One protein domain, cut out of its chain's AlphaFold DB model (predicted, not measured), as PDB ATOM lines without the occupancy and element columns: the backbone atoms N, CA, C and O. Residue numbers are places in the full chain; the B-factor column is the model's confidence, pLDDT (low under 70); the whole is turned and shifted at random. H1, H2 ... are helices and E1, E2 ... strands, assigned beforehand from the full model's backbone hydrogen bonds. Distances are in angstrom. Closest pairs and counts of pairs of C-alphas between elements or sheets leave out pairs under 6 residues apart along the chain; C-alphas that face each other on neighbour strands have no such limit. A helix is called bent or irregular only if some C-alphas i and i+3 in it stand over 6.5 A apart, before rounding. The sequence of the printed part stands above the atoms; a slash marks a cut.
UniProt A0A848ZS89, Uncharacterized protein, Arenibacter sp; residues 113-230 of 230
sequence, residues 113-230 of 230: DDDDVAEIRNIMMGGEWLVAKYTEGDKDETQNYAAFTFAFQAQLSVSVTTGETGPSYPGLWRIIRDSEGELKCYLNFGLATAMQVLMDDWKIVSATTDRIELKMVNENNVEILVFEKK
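AT A GLANCE: This is residues 113 to 230 of the 230 residues of an uncharacterized protein of Arenibacter sp (UniProt A0A848ZS89). A closed barrel of eight antiparallel strands makes the body, with helix H1 packed slantwise on its outside, by E4 and E6. Two short helices join strands of the ring: H2 sits beside E1, and H3 lies outside the barrel near E5. The printed part has 118 residues, with three named helices and eight named strands in the order H1 E1 H2 E2 E3 E4 E5 H3 E6 E7 E8; the class is mixed, helices and strands. It is compact, with a radius of gyration of the C-alphas of 13.5 A, and rounded, spanning 39 by 35 by 26 A.

IN THESE COORDINATES: Find C-alpha 115 at (162.742, 118.499, 162.468); from there H1, residues 115 to 124, runs 14.3 A. E1 follows over residues 128 to 136, 23.6 A long, then H2 over 142 to 145. Next come E2, residues 148 to 152, E3, residues 157 to 162, and E4, residues 168 to 177, which is 28.8 A long and starts at C-alpha 168 (170.442, 88.500, 165.311). Read on to E5, residues 183 to 188, H3, residues 193 to 198, and E6, residues 201 to 208, which bends by 69 degrees at residue 205. E7, residues 211 to 218, spans 23.5 A, and E8, residues 221 to 229, spans 26.6 A, ending at C-alpha 229 (157.412, 99.671, 172.426).

HOW THE PARTS SIT: Go round the ring from E1: N 129 and O 150 of E2 are 2.8 A apart. E2, E3, E4 and E5 form a meander, each strand the antiparallel neighbour of the one before; look for N 149 and O 161 at 2.9 A, N 169 and O 160 at 2.8 A, and N 186 and O 174 at 2.8 A. E5 and E6 are antiparallel neighbours, with N 185 and O 202 within hydrogen-bond range at 2.8 A. E6, E7 and E8 form a second meander, with N 203 and O 215 at 2.8 A and N 214 and O 225 at 2.8 A. N 130 and O 228, 2.8 A apart, close the ring from E8 to E1. H1 is on the barrel, outside it, at a height over the sheet of 7.7 A; it lies over E5, slantwise to the strands at 42 degrees on the local plane. H1 touches E4, where the closest C-alphas, those of Val 117 and Ile 175, are 5.9 A apart. H2 only just stands at the sheet's level, with a height of 3.9 A. H3 is on the barrel, outside it and over none of its strands, at a height of 6.8 A. In H1 every O i to N i+4 pair is within hydrogen-bond range; H2 is too short for such a pair; H3 has 0 of 2, but 2 of 3 O i to N i+3 pairs, and is irregular, C-alphas 194 and 197 being 7.7 A apart.

THE WHOLE: The two C-alphas farthest apart, those of Thr 165 and Glu 180, stand 41.6 A from each other. The printed part has no cut, and the links between its named elements are tight. The mean pLDDT of the printed part is 94.9, and no printed residue is under 70.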
ATOM      1  N   ASP A 113     168.220 118.808 158.528       90.88
ATOM      2  CA  ASP A 113     167.439 120.045 158.553       90.88
ATOM      3  C   ASP A 113     165.916 119.825 158.673       90.88
ATOM      4  O   ASP A 113     165.164 120.799 158.745       90.88
ATOM      5  N   ASP A 114     165.449 118.572 158.713       96.00
ATOM      6  CA  ASP A 114     164.034 118.220 158.857       96.00
ATOM      7  C   ASP A 114     163.719 117.797 160.304       96.00
ATOM      8  O   ASP A 114     164.041 116.688 160.744       96.00
ATOM      9  N   ASP A 115     163.074 118.699 161.051       97.00
ATOM     10  CA  ASP A 115     162.742 118.499 162.468       97.00
ATOM     11  C   ASP A 115     161.874 117.246 162.702       97.00
ATOM     12  O   ASP A 115     162.104 116.519 163.672       97.00
ATOM     13  N   ASP A 116     160.927 116.940 161.801       97.62
ATOM     14  CA  ASP A 116     160.075 115.748 161.925       97.62
ATOM     15  C   ASP A 116     160.915 114.472 161.761       97.62
ATOM     16  O   ASP A 116     160.749 113.499 162.502       97.62
ATOM     17  N   VAL A 117     161.842 114.463 160.793       97.62
ATOM     18  CA  VAL A 117     162.761 113.334 160.574       97.62
ATOM     19  C   VAL A 117     163.622 113.111 161.817       97.62
ATOM     20  O   VAL A 117     163.751 111.974 162.282       97.62
ATOM     21  N   ALA A 118     164.179 114.181 162.388       96.56
ATOM     22  CA  ALA A 118     164.987 114.109 163.601       96.56
ATOM     23  C   ALA A 118     164.179 113.603 164.810       96.56
ATOM     24  O   ALA A 118     164.653 112.738 165.556       96.56
ATOM     25  N   GLU A 119     162.951 114.092 164.998       97.81
ATOM     26  CA  GLU A 119     162.057 113.651 166.073       97.81
ATOM     27  C   GLU A 119     161.728 112.157 165.957       97.81
ATOM     28  O   GLU A 119     161.911 111.404 166.917       97.81
ATOM     29  N   ILE A 120     161.316 111.696 164.774       98.19
ATOM     30  CA  ILE A 120     160.950 110.293 164.544       98.19
ATOM     31  C   ILE A 120     162.151 109.371 164.757       98.19
ATOM     32  O   ILE A 120     162.014 108.323 165.394       98.19
ATOM     33  N   ARG A 121     163.344 109.763 164.293       97.69
ATOM     34  CA  ARG A 121     164.574 108.996 164.541       97.69
ATOM     35  C   ARG A 121     164.834 108.837 166.038       97.69
ATOM     36  O   ARG A 121     165.121 107.728 166.490       97.69
ATOM     37  N   ASN A 122     164.682 109.908 166.819       97.50
ATOM     38  CA  ASN A 122     164.844 109.861 168.275       97.50
ATOM     39  C   ASN A 122     163.804 108.958 168.952       97.50
ATOM     40  O   ASN A 122     164.152 108.213 169.870       97.50
ATOM     41  N   ILE A 123     162.550 108.988 168.491       98.31
ATOM     42  CA  ILE A 123     161.499 108.089 168.977       98.31
ATOM     43  C   ILE A 123     161.894 106.632 168.710       98.31
ATOM     44  O   ILE A 123     161.945 105.837 169.651       98.31
ATOM     45  N   MET A 124     162.215 106.288 167.458       98.25
ATOM     46  CA  MET A 124     162.519 104.913 167.046       98.25
ATOM     47  C   MET A 124     163.764 104.355 167.744       98.25
ATOM     48  O   MET A 124     163.751 103.204 168.173       98.25
ATOM     49  N   MET A 125     164.804 105.168 167.950       98.00
ATOM     50  CA  MET A 125     166.000 104.759 168.704       98.00
ATOM     51  C   MET A 125     165.783 104.683 170.224       98.00
ATOM     52  O   MET A 125     166.655 104.221 170.959       98.00
ATOM     53  N   GLY A 126     164.634 105.135 170.728       96.38
ATOM     54  CA  GLY A 126     164.356 105.259 172.156       96.38
ATOM     55  C   GLY A 126     164.078 103.946 172.898       96.38
ATOM     56  O   GLY A 126     163.613 104.016 174.038       96.38
ATOM     57  N   GLY A 127     164.272 102.774 172.286       96.06
ATOM     58  CA  GLY A 127     164.068 101.467 172.917       96.06
ATOM     59  C   GLY A 127     163.876 100.322 171.922       96.06
ATOM     60  O   GLY A 127     164.066 100.482 170.719       96.06
ATOM     61  N   GLU A 128     163.497  99.160 172.451       97.62
ATOM     62  CA  GLU A 128     163.135  97.986 171.658       97.62
ATOM     63  C   GLU A 128     161.650  98.020 171.271       97.62
ATOM     64  O   GLU A 128     160.802  98.467 172.046       97.62
ATOM     65  N   TRP A 129     161.339  97.508 170.083       98.56
ATOM     66  CA  TRP A 129     160.003  97.508 169.495       98.56
ATOM     67  C   TRP A 129     159.553  96.094 169.133       98.56
ATOM     68  O   TRP A 129     160.359  95.249 168.735       98.56
ATOM     69  N   LEU A 130     158.250  95.858 169.231       98.31
ATOM     70  CA  LEU A 130     157.570  94.642 168.796       98.31
ATOM     71  C   LEU A 130     156.591  94.981 167.673       98.31
ATOM     72  O   LEU A 130     156.017  96.072 167.649       98.31
ATOM     73  N   VAL A 131     156.353  94.034 166.766       98.44
ATOM     74  CA  VAL A 131     155.275  94.162 165.777       98.44
ATOM     75  C   VAL A 131     153.942  93.945 166.487       98.44
ATOM     76  O   VAL A 131     153.591  92.823 166.850       98.44
ATOM     77  N   ALA A 132     153.196  95.028 166.684       98.56
ATOM     78  CA  ALA A 132     151.864  94.997 167.283       98.56
ATOM     79  C   ALA A 132     150.776  94.656 166.259       98.56
ATOM     80  O   ALA A 132     149.707  94.166 166.621       98.56
ATOM     81  N   LYS A 133     151.033  94.944 164.977       98.44
ATOM     82  CA  LYS A 133     150.148  94.595 163.867       98.44
ATOM     83  C   LYS A 133     150.931  94.513 162.564       98.44
ATOM     84  O   LYS A 133     151.710  95.414 162.270       98.44
ATOM     85  N   TYR A 134     150.646  93.496 161.763       98.44
ATOM     86  CA  TYR A 134     150.997  93.466 160.350       98.44
ATOM     87  C   TYR A 134     149.844  92.870 159.537       98.44
ATOM     88  O   TYR A 134     149.407  91.748 159.800       98.44
ATOM     89  N   THR A 135     149.331  93.635 158.573       97.50
ATOM     90  CA  THR A 135     148.273  93.177 157.664       97.50
ATOM     91  C   THR A 135     148.676  93.361 156.215       97.50
ATOM     92  O   THR A 135     149.086  94.461 155.848       97.50
ATOM     93  N   GLU A 136     148.461  92.326 155.406       94.69
ATOM     94  CA  GLU A 136     148.613  92.338 153.951       94.69
ATOM     95  C   GLU A 136     147.218  92.238 153.312       94.69
ATOM     96  O   GLU A 136     146.613  91.160 153.233       94.69
ATOM     97  N   GLY A 137     146.653  93.384 152.930       92.94
ATOM     98  CA  GLY A 137     145.256  93.476 152.518       92.94
ATOM     99  C   GLY A 137     144.328  93.095 153.671       92.94
ATOM    100  O   GLY A 137     144.382  93.689 154.748       92.94
ATOM    101  N   ASP A 138     143.488  92.081 153.460       92.50
ATOM    102  CA  ASP A 138     142.560  91.575 154.483       92.50
ATOM    103  C   ASP A 138     143.179  90.504 155.401       92.50
ATOM    104  O   ASP A 138     142.511  90.011 156.315       92.50
ATOM    105  N   LYS A 139     144.431  90.095 155.161       95.88
ATOM    106  CA  LYS A 139     145.095  89.050 155.950       95.88
ATOM    107  C   LYS A 139     145.833  89.658 157.130       95.88
ATOM    108  O   LYS A 139     146.643  90.563 156.958       95.88
ATOM    109  N   ASP A 140     145.577  89.124 158.318       97.75
ATOM    110  CA  ASP A 140     146.352  89.424 159.518       97.75
ATOM    111  C   ASP A 140     147.489  88.410 159.657       97.75
ATOM    112  O   ASP A 140     147.262  87.230 159.927       97.75
ATOM    113  N   GLU A 141     148.712  88.890 159.460       97.75
ATOM    114  CA  GLU A 141     149.944  88.105 159.490       97.75
ATOM    115  C   GLU A 141     150.778  88.441 160.748       97.75
ATOM    116  O   GLU A 141     151.931  88.027 160.874       97.75
ATOM    117  N   THR A 142     150.202  89.174 161.713       98.00
ATOM    118  CA  THR A 142     150.889  89.687 162.917       98.00
ATOM    119  C   THR A 142     151.596  88.584 163.704       98.00
ATOM    120  O   THR A 142     152.721  88.764 164.168       98.00
ATOM    121  N   GLN A 143     150.969  87.410 163.828       97.19
ATOM    122  CA  GLN A 143     151.521  86.303 164.616       97.19
ATOM    123  C   GLN A 143     152.834  85.745 164.059       97.19
ATOM    124  O   GLN A 143     153.621  85.184 164.821       97.19
ATOM    125  N   ASN A 144     153.116  85.950 162.770       96.38
ATOM    126  CA  ASN A 144     154.388  85.542 162.174       96.38
ATOM    127  C   ASN A 144     155.569  86.338 162.754       96.38
ATOM    128  O   ASN A 144     156.703  85.865 162.707       96.38
ATOM    129  N   TYR A 145     155.301  87.511 163.341       96.19
ATOM    130  CA  TYR A 145     156.317  88.433 163.842       96.19
ATOM    131  C   TYR A 145     156.403  88.509 165.372       96.19
ATOM    132  O   TYR A 145     157.263  89.209 165.902       96.19
ATOM    133  N   ALA A 146     155.574  87.751 166.099       94.62
ATOM    134  CA  ALA A 146     155.466  87.830 167.559       94.62
ATOM    135  C   ALA A 146     156.774  87.506 168.313       94.62
ATOM    136  O   ALA A 146     156.953  87.921 169.456       94.62
ATOM    137  N   ALA A 147     157.683  86.748 167.692       93.38
ATOM    138  CA  ALA A 147     158.969  86.381 168.282       93.38
ATOM    139  C   ALA A 147     160.076  87.425 168.054       93.38
ATOM    140  O   ALA A 147     161.140  87.299 168.663       93.38
ATOM    141  N   PHE A 148     159.863  88.407 167.174       95.50
ATOM    142  CA  PHE A 148     160.902  89.340 166.752       95.50
ATOM    143  C   PHE A 148     160.883  90.617 167.591       95.50
ATOM    144  O   PHE A 148     159.838  91.210 167.843       95.50
ATOM    145  N   THR A 149     162.069  91.044 168.013       97.19
ATOM    146  CA  THR A 149     162.309  92.332 168.668       97.19
ATOM    147  C   THR A 149     163.208  93.178 167.776       97.19
ATOM    148  O   THR A 149     164.228  92.686 167.297       97.19
ATOM    149  N   PHE A 150     162.833  94.438 167.565       97.88
ATOM    150  CA  PHE A 150     163.525  95.388 166.697       97.88
ATOM    151  C   PHE A 150     164.188  96.469 167.548       97.88
ATOM    152  O   PHE A 150     163.525  97.134 168.343       97.88
ATOM    153  N   ALA A 151     165.490  96.664 167.373       97.50
ATOM    154  CA  ALA A 151     166.250  97.727 168.014       97.50
ATOM    155  C   ALA A 151     166.837  98.642 166.935       97.50
ATOM    156  O   ALA A 151     167.805  98.274 166.267       97.50
ATOM    157  N   PHE A 152     166.239  99.822 166.755       98.06
ATOM    158  CA  PHE A 152     166.746 100.854 165.849       98.06
ATOM    159  C   PHE A 152     167.869 101.634 166.533       98.06
ATOM    160  O   PHE A 152     167.779 101.977 167.711       98.06
ATOM    161  N   GLN A 153     168.947 101.888 165.805       96.75
ATOM    162  CA  GLN A 153     170.186 102.448 166.332       96.75
ATOM    163  C   GLN A 153     170.715 103.556 165.418       96.75
ATOM    164  O   GLN A 153     170.272 103.720 164.279       96.75
ATOM    165  N   ALA A 154     171.681 104.319 165.928       93.81
ATOM    166  CA  ALA A 154     172.397 105.323 165.148       93.81
ATOM    167  C   ALA A 154     173.113 104.692 163.938       93.81
ATOM    168  O   ALA A 154     173.238 103.470 163.844       93.81
ATOM    169  N   GLN A 155     173.600 105.537 163.021       92.06
ATOM    170  CA  GLN A 155     174.259 105.091 161.781       92.06
ATOM    171  C   GLN A 155     173.355 104.157 160.964       92.06
ATOM    172  O   GLN A 155     173.813 103.192 160.359       92.06
ATOM    173  N   LEU A 156     172.046 104.438 161.006       94.25
ATOM    174  CA  LEU A 156     171.018 103.778 160.209       94.25
ATOM    175  C   LEU A 156     170.917 102.261 160.442       94.25
ATOM    176  O   LEU A 156     170.302 101.554 159.653       94.25
ATOM    177  N   SER A 157     171.467 101.737 161.541       95.69
ATOM    178  CA  SER A 157     171.455 100.302 161.826       95.69
ATOM    179  C   SER A 157     170.189  99.874 162.566       95.69
ATOM    180  O   SER A 157     169.749 100.538 163.502       95.69
ATOM    181  N   VAL A 158     169.603  98.745 162.169       96.88
ATOM    182  CA  VAL A 158     168.565  98.051 162.942       96.88
ATOM    183  C   VAL A 158     169.027  96.631 163.247       96.88
ATOM    184  O   VAL A 158     169.524  95.928 162.371       96.88
ATOM    185  N   SER A 159     168.861  96.195 164.494       94.88
ATOM    186  CA  SER A 159     169.079  94.803 164.893       94.88
ATOM    187  C   SER A 159     167.743  94.137 165.170       94.88
ATOM    188  O   SER A 159     166.948  94.642 165.966       94.88
ATOM    189  N   VAL A 160     167.498  93.002 164.520       95.81
ATOM    190  CA  VAL A 160     166.311  92.179 164.755       95.81
ATOM    191  C   VAL A 160     166.734  90.893 165.450       95.81
ATOM    192  O   VAL A 160     167.612  90.187 164.958       95.81
ATOM    193  N   THR A 161     166.128  90.565 166.587       94.69
ATOM    194  CA  THR A 161     166.451  89.359 167.366       94.69
ATOM    195  C   THR A 161     165.216  88.504 167.610       94.69
ATOM    196  O   THR A 161     164.098  89.014 167.645       94.69
ATOM    197  N   THR A 162     165.406  87.195 167.800       91.44
ATOM    198  CA  THR A 162     164.333  86.287 168.242       91.44
ATOM    199  C   THR A 162     164.572  85.822 169.681       91.44
ATOM    200  O   THR A 162     165.192  84.782 169.912       91.44
ATOM    201  N   GLY A 163     164.097  86.589 170.663       78.31
ATOM    202  CA  GLY A 163     164.378  86.346 172.086       78.31
ATOM    203  C   GLY A 163     165.833  86.640 172.494       78.31
ATOM    204  O   GLY A 163     166.663  87.007 171.670       78.31
ATOM    205  N   GLU A 164     166.157  86.470 173.781       73.94
ATOM    206  CA  GLU A 164     167.442  86.920 174.361       73.94
ATOM    207  C   GLU A 164     168.684  86.178 173.835       73.94
ATOM    208  O   GLU A 164     169.785  86.722 173.854       73.94
ATOM    209  N   THR A 165     168.529  84.934 173.372       78.38
ATOM    210  CA  THR A 165     169.638  84.087 172.893       78.38
ATOM    211  C   THR A 165     169.472  83.645 171.438       78.38
ATOM    212  O   THR A 165     170.128  82.696 171.007       78.38
ATOM    213  N   GLY A 166     168.536  84.248 170.703       78.94
ATOM    214  CA  GLY A 166     168.267  83.887 169.314       78.94
ATOM    215  C   GLY A 166     169.270  84.471 168.319       78.94
ATOM    216  O   GLY A 166     170.133  85.268 168.693       78.94
ATOM    217  N   PRO A 167     169.164  84.093 167.032       82.50
ATOM    218  CA  PRO A 167     169.866  84.783 165.958       82.50
ATOM    219  C   PRO A 167     169.556  86.286 165.964       82.50
ATOM    220  O   PRO A 167     168.438  86.707 166.269       82.50
ATOM    221  N   SER A 168     170.567  87.074 165.598       88.44
ATOM    222  CA  SER A 168     170.442  88.500 165.311       88.44
ATOM    223  C   SER A 168     170.609  88.721 163.811       88.44
ATOM    224  O   SER A 168     171.529  88.177 163.197       88.44
ATOM    225  N   TYR A 169     169.705  89.507 163.238       90.06
ATOM    226  CA  TYR A 169     169.708  89.907 161.841       90.06
ATOM    227  C   TYR A 169     170.011  91.404 161.777       90.06
ATOM    228  O   TYR A 169     169.196  92.201 162.253       90.06
ATOM    229  N   PRO A 170     171.175  91.803 161.237       92.19
ATOM    230  CA  PRO A 170     171.451  93.205 161.000       92.19
ATOM    231  C   PRO A 170     170.631  93.695 159.806       92.19
ATOM    232  O   PRO A 170     170.405  92.967 158.837       92.19
ATOM    233  N   GLY A 171     170.236  94.954 159.869       95.12
ATOM    234  CA  GLY A 171     169.557  95.653 158.799       95.12
ATOM    235  C   GLY A 171     169.908  97.133 158.780       95.12
ATOM    236  O   GLY A 171     170.661  97.639 159.616       95.12
ATOM    237  N   LEU A 172     169.315  97.811 157.811       97.12
ATOM    238  CA  LEU A 172     169.352  99.241 157.598       97.12
ATOM    239  C   LEU A 172     167.936  99.800 157.792       97.12
ATOM    240  O   LEU A 172     166.959  99.210 157.325       97.12
ATOM    241  N   TRP A 173     167.822 100.948 158.447       97.75
ATOM    242  CA  TRP A 173     166.596 101.735 158.483       97.75
ATOM    243  C   TRP A 173     166.896 103.186 158.123       97.75
ATOM    244  O   TRP A 173     167.959 103.703 158.461       97.75
ATOM    245  N   ARG A 174     165.964 103.865 157.452       96.94
ATOM    246  CA  ARG A 174     166.063 105.311 157.206       96.94
ATOM    247  C   ARG A 174     164.730 105.993 157.433       96.94
ATOM    248  O   ARG A 174     163.689 105.455 157.070       96.94
ATOM    249  N   ILE A 175     164.789 107.207 157.965       97.69
ATOM    250  CA  ILE A 175     163.672 108.148 157.922       97.69
ATOM    251  C   ILE A 175     164.078 109.273 156.994       97.69
ATOM    252  O   ILE A 175     165.118 109.896 157.223       97.69
ATOM    253  N   ILE A 176     163.275 109.488 155.957       96.62
ATOM    254  CA  ILE A 176     163.472 110.556 154.979       96.62
ATOM    255  C   ILE A 176     162.138 111.238 154.694       96.62
ATOM    256  O   ILE A 176     161.073 110.632 154.845       96.62
ATOM    257  N   ARG A 177     162.202 112.479 154.216       96.44
ATOM    258  CA  ARG A 177     161.092 113.093 153.492       96.44
ATOM    259  C   ARG A 177     161.359 112.973 152.002       96.44
ATOM    260  O   ARG A 177     162.341 113.527 151.510       96.44
ATOM    261  N   ASP A 178     160.514 112.226 151.306       95.44
ATOM    262  CA  ASP A 178     160.726 111.940 149.890       95.44
ATOM    263  C   ASP A 178     160.435 113.152 148.988       95.44
ATOM    264  O   ASP A 178     160.024 114.235 149.428       95.44
ATOM    265  N   SER A 179     160.660 112.979 147.687       95.06
ATOM    266  CA  SER A 179     160.392 114.003 146.676       95.06
ATOM    267  C   SER A 179     158.928 114.442 146.564       95.06
ATOM    268  O   SER A 179     158.673 115.505 145.989       95.06
ATOM    269  N   GLU A 180     157.979 113.686 147.120       94.62
ATOM    270  CA  GLU A 180     156.555 114.035 147.189       94.62
ATOM    271  C   GLU A 180     156.199 114.779 148.489       94.62
ATOM    272  O   GLU A 180     155.079 115.268 148.647       94.62
ATOM    273  N   GLY A 181     157.169 114.944 149.396       94.81
ATOM    274  CA  GLY A 181     156.998 115.604 150.687       94.81
ATOM    275  C   GLY A 181     156.474 114.675 151.783       94.81
ATOM    276  O   GLY A 181     156.157 115.148 152.882       94.81
ATOM    277  N   GLU A 182     156.382 113.372 151.513       96.56
ATOM    278  CA  GLU A 182     155.898 112.380 152.463       96.56
ATOM    279  C   GLU A 182     157.029 111.882 153.366       96.56
ATOM    280  O   GLU A 182     158.134 111.594 152.908       96.56
ATOM    281  N   LEU A 183     156.738 111.735 154.659       97.94
ATOM    282  CA  LEU A 183     157.634 111.049 155.588       97.94
ATOM    283  C   LEU A 183     157.596 109.545 155.313       97.94
ATOM    284  O   LEU A 183     156.524 108.926 155.336       97.94
ATOM    285  N   LYS A 184     158.770 108.964 155.079       98.25
ATOM    286  CA  LYS A 184     158.952 107.545 154.784       98.25
ATOM    287  C   LYS A 184     159.885 106.885 155.794       98.25
ATOM    288  O   LYS A 184     160.863 107.490 156.224       98.25
ATOM    289  N   CYS A 185     159.591 105.633 156.124       98.44
ATOM    290  CA  CYS A 185     160.421 104.724 156.898       98.44
ATOM    291  C   CYS A 185     160.876 103.589 155.985       98.44
ATOM    292  O   CYS A 185     160.085 102.728 155.612       98.44
ATOM    293  N   TYR A 186     162.146 103.608 155.607       98.31
ATOM    294  CA  TYR A 186     162.742 102.564 154.788       98.31
ATOM    295  C   TYR A 186     163.206 101.475 155.739       98.31
ATOM    296  O   TYR A 186     163.982 101.761 156.653       98.31
ATOM    297  N   LEU A 187     162.750 100.247 155.529       98.31
ATOM    298  CA  LEU A 187     163.183  99.083 156.295       98.31
ATOM    299  C   LEU A 187     163.890  98.109 155.360       98.31
ATOM    300  O   LEU A 187     163.351  97.736 154.328       98.31
ATOM    301  N   ASN A 188     165.096  97.683 155.716       97.31
ATOM    302  CA  ASN A 188     165.861  96.721 154.936       97.31
ATOM    303  C   ASN A 188     166.576  95.761 155.887       97.31
ATOM    304  O   ASN A 188     167.431  96.164 156.666       97.31
ATOM    305  N   PHE A 189     166.257  94.472 155.811       95.31
ATOM    306  CA  PHE A 189     166.815  93.442 156.693       95.31
ATOM    307  C   PHE A 189     167.820  92.533 155.964       95.31
ATOM    308  O   PHE A 189     168.045  91.379 156.338       95.31
ATOM    309  N   GLY A 190     168.425  93.051 154.891       90.56
ATOM    310  CA  GLY A 190     169.450  92.385 154.102       90.56
ATOM    311  C   GLY A 190     168.946  91.098 153.457       90.56
ATOM    312  O   GLY A 190     168.079  91.115 152.590       90.56
ATOM    313  N   LEU A 191     169.531  89.966 153.857       88.25
ATOM    314  CA  LEU A 191     169.203  88.637 153.323       88.25
ATOM    315  C   LEU A 191     168.258  87.837 154.239       88.25
ATOM    316  O   LEU A 191     168.079  86.633 154.043       88.25
ATOM    317  N   ALA A 192     167.682  88.470 155.266       89.94
ATOM    318  CA  ALA A 192     166.759  87.819 156.186       89.94
ATOM    319  C   ALA A 192     165.406  87.556 155.505       89.94
ATOM    320  O   ALA A 192     164.482  88.359 155.588       89.94
ATOM    321  N   THR A 193     165.265  86.394 154.863       88.31
ATOM    322  CA  THR A 193     164.056  86.016 154.105       88.31
ATOM    323  C   THR A 193     162.772  86.059 154.932       88.31
ATOM    324  O   THR A 193     161.721  86.406 154.404       88.31
ATOM    325  N   ALA A 194     162.846  85.771 156.236       90.06
ATOM    326  CA  ALA A 194     161.702  85.872 157.145       90.06
ATOM    327  C   ALA A 194     161.150  87.305 157.266       90.06
ATOM    328  O   ALA A 194     159.987  87.475 157.610       90.06
ATOM    329  N   MET A 195     161.978  88.315 156.993       91.69
ATOM    330  CA  MET A 195     161.633  89.733 157.093       91.69
ATOM    331  C   MET A 195     161.411  90.383 155.723       91.69
ATOM    332  O   MET A 195     161.126  91.576 155.676       91.69
ATOM    333  N   GLN A 196     161.551  89.637 154.619       92.75
ATOM    334  CA  GLN A 196     161.559  90.210 153.270       92.75
ATOM    335  C   GLN A 196     160.292  91.019 152.972       92.75
ATOM    336  O   GLN A 196     160.385  92.105 152.423       92.75
ATOM    337  N   VAL A 197     159.121  90.539 153.396       93.25
ATOM    338  CA  VAL A 197     157.849  91.244 153.154       93.25
ATOM    339  C   VAL A 197     157.700  92.537 153.966       93.25
ATOM    340  O   VAL A 197     156.822  93.333 153.679       93.25
ATOM    341  N   LEU A 198     158.544  92.764 154.979       96.06
ATOM    342  CA  LEU A 198     158.587  94.032 155.710       96.06
ATOM    343  C   LEU A 198     159.573  95.033 155.084       96.06
ATOM    344  O   LEU A 198     159.659  96.167 155.560       96.06
ATOM    345  N   MET A 199     160.354  94.620 154.078       96.38
ATOM    346  CA  MET A 199     161.369  95.464 153.452       96.38
ATOM    347  C   MET A 199     160.732  96.378 152.406       96.38
ATOM    348  O   MET A 199     160.480  95.944 151.288       96.38
ATOM    349  N   ASP A 200     160.462  97.629 152.777       96.44
ATOM    350  CA  ASP A 200     159.782  98.591 151.903       96.44
ATOM    351  C   ASP A 200     160.046 100.052 152.324       96.44
ATOM    352  O   ASP A 200     160.567 100.311 153.417       96.44
ATOM    353  N   ASP A 201     159.684 101.014 151.468       96.88
ATOM    354  CA  ASP A 201     159.706 102.459 151.719       96.88
ATOM    355  C   ASP A 201     158.393 102.961 152.343       96.88
ATOM    356  O   ASP A 201     157.700 103.850 151.838       96.88
ATOM    357  N   TRP A 202     158.039 102.385 153.491       98.25
ATOM    358  CA  TRP A 202     156.767 102.608 154.170       98.25
ATOM    359  C   TRP A 202     156.439 104.086 154.382       98.25
ATOM    360  O   TRP A 202     157.240 104.847 154.920       98.25
ATOM    361  N   LYS A 203     155.205 104.502 154.090       98.44
ATOM    362  CA  LYS A 203     154.711 105.814 154.516       98.44
ATOM    363  C   LYS A 203     154.483 105.823 156.023       98.44
ATOM    364  O   LYS A 203     153.797 104.952 156.554       98.44
ATOM    365  N   ILE A 204     154.973 106.856 156.698       98.69
ATOM    366  CA  ILE A 204     154.696 107.075 158.118       98.69
ATOM    367  C   ILE A 204     153.311 107.713 158.252       98.69
ATOM    368  O   ILE A 204     153.051 108.794 157.722       98.69
ATOM    369  N   VAL A 205     152.399 107.029 158.944       98.38
ATOM    370  CA  VAL A 205     151.049 107.531 159.245       98.38
ATOM    371  C   VAL A 205     151.053 108.295 160.562       98.38
ATOM    372  O   VAL A 205     150.457 109.366 160.659       98.38
ATOM    373  N   SER A 206     151.712 107.740 161.579       98.19
ATOM    374  CA  SER A 206     151.899 108.399 162.869       98.19
ATOM    375  C   SER A 206     153.129 107.858 163.589       98.19
ATOM    376  O   SER A 206     153.490 106.692 163.428       98.19
ATOM    377  N   ALA A 207     153.750 108.711 164.397       98.19
ATOM    378  CA  ALA A 207     154.851 108.354 165.274       98.19
ATOM    379  C   ALA A 207     154.619 108.999 166.643       98.19
ATOM    380  O   ALA A 207     154.392 110.200 166.751       98.19
ATOM    381  N   THR A 208     154.638 108.181 167.686       98.12
ATOM    382  CA  THR A 208     154.538 108.594 169.088       98.12
ATOM    383  C   THR A 208     155.601 107.853 169.886       98.12
ATOM    384  O   THR A 208     156.161 106.872 169.400       98.12
ATOM    385  N   THR A 209     155.850 108.271 171.127       97.38
ATOM    386  CA  THR A 209     156.889 107.686 171.995       97.38
ATOM    387  C   THR A 209     156.821 106.168 172.134       97.38
ATOM    388  O   THR A 209     157.866 105.542 172.317       97.38
ATOM    389  N   ASP A 210     155.617 105.597 172.029       98.06
ATOM    390  CA  ASP A 210     155.348 104.185 172.309       98.06
ATOM    391  C   ASP A 210     154.720 103.434 171.127       98.06
ATOM    392  O   ASP A 210     154.496 102.227 171.218       98.06
ATOM    393  N   ARG A 211     154.434 104.124 170.012       98.62
ATOM    394  CA  ARG A 211     153.768 103.530 168.846       98.62
ATOM    395  C   ARG A 211     154.133 104.224 167.536       98.62
ATOM    396  O   ARG A 211     153.983 105.443 167.431       98.62
ATOM    397  N   ILE A 212     154.507 103.432 166.532       98.69
ATOM    398  CA  ILE A 212     154.726 103.863 165.145       98.69
ATOM    399  C   ILE A 212     153.744 103.120 164.240       98.69
ATOM    400  O   ILE A 212     153.660 101.894 164.295       98.69
ATOM    401  N   GLU A 213     153.022 103.850 163.395       98.75
ATOM    402  CA  GLU A 213     152.140 103.278 162.380       98.75
ATOM    403  C   GLU A 213     152.652 103.615 160.984       98.75
ATOM    404  O   GLU A 213     152.819 104.783 160.619       98.75
ATOM    405  N   LEU A 214     152.875 102.560 160.213       98.75
ATOM    406  CA  LEU A 214     153.404 102.565 158.866       98.75
ATOM    407  C   LEU A 214     152.359 102.000 157.907       98.75
ATOM    408  O   LEU A 214     151.588 101.098 158.249       98.75
ATOM    409  N   LYS A 215     152.334 102.536 156.691       98.00
ATOM    410  CA  LYS A 215     151.399 102.129 155.650       98.00
ATOM    411  C   LYS A 215     152.086 102.067 154.300       98.00
ATOM    412  O   LYS A 215     152.817 102.981 153.932       98.00
ATOM    413  N   MET A 216     151.756 101.049 153.527       95.00
ATOM    414  CA  MET A 216     152.101 100.971 152.116       95.00
ATOM    415  C   MET A 216     150.818 100.771 151.300       95.00
ATOM    416  O   MET A 216     149.845 100.169 151.767       95.00
ATOM    417  N   VAL A 217     150.755 101.397 150.123       91.19
ATOM    418  CA  VAL A 217     149.614 101.292 149.206       91.19
ATOM    419  C   VAL A 217     150.141 100.977 147.816       91.19
ATOM    420  O   VAL A 217     150.705 101.847 147.158       91.19
ATOM    421  N   ASN A 218     149.867  99.759 147.367       83.38
ATOM    422  CA  ASN A 218     150.061  99.320 145.994       83.38
ATOM    423  C   ASN A 218     148.710  99.287 145.268       83.38
ATOM    424  O   ASN A 218     147.652  99.333 145.897       83.38
ATOM    425  N   GLU A 219     148.726  99.188 143.935       77.25
ATOM    426  CA  GLU A 219     147.529  99.322 143.081       77.25
ATOM    427  C   GLU A 219     146.329  98.463 143.523       77.25
ATOM    428  O   GLU A 219     145.186  98.862 143.314       77.25
ATOM    429  N   ASN A 220     146.577  97.314 144.164       79.81
ATOM    430  CA  ASN A 220     145.539  96.388 144.628       79.81
ATOM    431  C   ASN A 220     145.684  95.963 146.096       79.81
ATOM    432  O   ASN A 220     144.922  95.106 146.542       79.81
ATOM    433  N   ASN A 221     146.655  96.507 146.836       88.31
ATOM    434  CA  ASN A 221     146.940  96.059 148.195       88.31
ATOM    435  C   ASN A 221     147.228  97.235 149.123       88.31
ATOM    436  O   ASN A 221     147.910  98.186 148.746       88.31
ATOM    437  N   VAL A 222     146.714  97.152 150.345       94.88
ATOM    438  CA  VAL A 222     147.069  98.077 151.418       94.88
ATOM    439  C   VAL A 222     147.708  97.260 152.514       94.88
ATOM    440  O   VAL A 222     147.103  96.317 153.019       94.88
ATOM    441  N   GLU A 223     148.904  97.668 152.899       97.62
ATOM    442  CA  GLU A 223     149.644  97.035 153.972       97.62
ATOM    443  C   GLU A 223     149.760  97.997 155.142       97.62
ATOM    444  O   GLU A 223     149.912  99.212 154.965       97.62
ATOM    445  N   ILE A 224     149.629  97.458 156.349       98.31
ATOM    446  CA  ILE A 224     149.740  98.224 157.589       98.31
ATOM    447  C   ILE A 224     150.715  97.488 158.484       98.31
ATOM    448  O   ILE A 224     150.482  96.329 158.821       98.31
ATOM    449  N   LEU A 225     151.756  98.193 158.908       98.75
ATOM    450  CA  LEU A 225     152.742  97.715 159.861       98.75
ATOM    451  C   LEU A 225     152.736  98.649 161.067       98.75
ATOM    452  O   LEU A 225     152.820  99.867 160.937       98.75
ATOM    453  N   VAL A 226     152.608  98.080 162.257       98.81
ATOM    454  CA  VAL A 226     152.603  98.833 163.505       98.81
ATOM    455  C   VAL A 226     153.658  98.265 164.428       98.81
ATOM    456  O   VAL A 226     153.627  97.077 164.755       98.81
ATOM    457  N   PHE A 227     154.509  99.154 164.920       98.81
ATOM    458  CA  PHE A 227     155.406  98.873 166.027       98.81
ATOM    459  C   PHE A 227     154.851  99.465 167.322       98.81
ATOM    460  O   PHE A 227     154.407 100.615 167.341       98.81
ATOM    461  N   GLU A 228     154.918  98.699 168.406       98.62
ATOM    462  CA  GLU A 228     154.739  99.196 169.772       98.62
ATOM    463  C   GLU A 228     155.986  98.916 170.596       98.62
ATOM    464  O   GLU A 228     156.719  97.955 170.348       98.62
ATOM    465  N   LYS A 229     156.247  99.792 171.559       97.81
ATOM    466  CA  LYS A 229     157.412  99.671 172.426       97.81
ATOM    467  C   LYS A 229     157.283  98.453 173.342       97.81
ATOM    468  O   LYS A 229     156.196  98.172 173.845       97.81
ATOM    469  N   LYS A 230     158.388  97.728 173.513       93.50
ATOM    470  CA  LYS A 230     158.475  96.525 174.351       93.50
ATOM    471  C   LYS A 230     158.407  96.837 175.845       93.50
ATOM    472  O   LYS A 230     158.988  97.863 176.265       93.50
TER     473      LYS A 230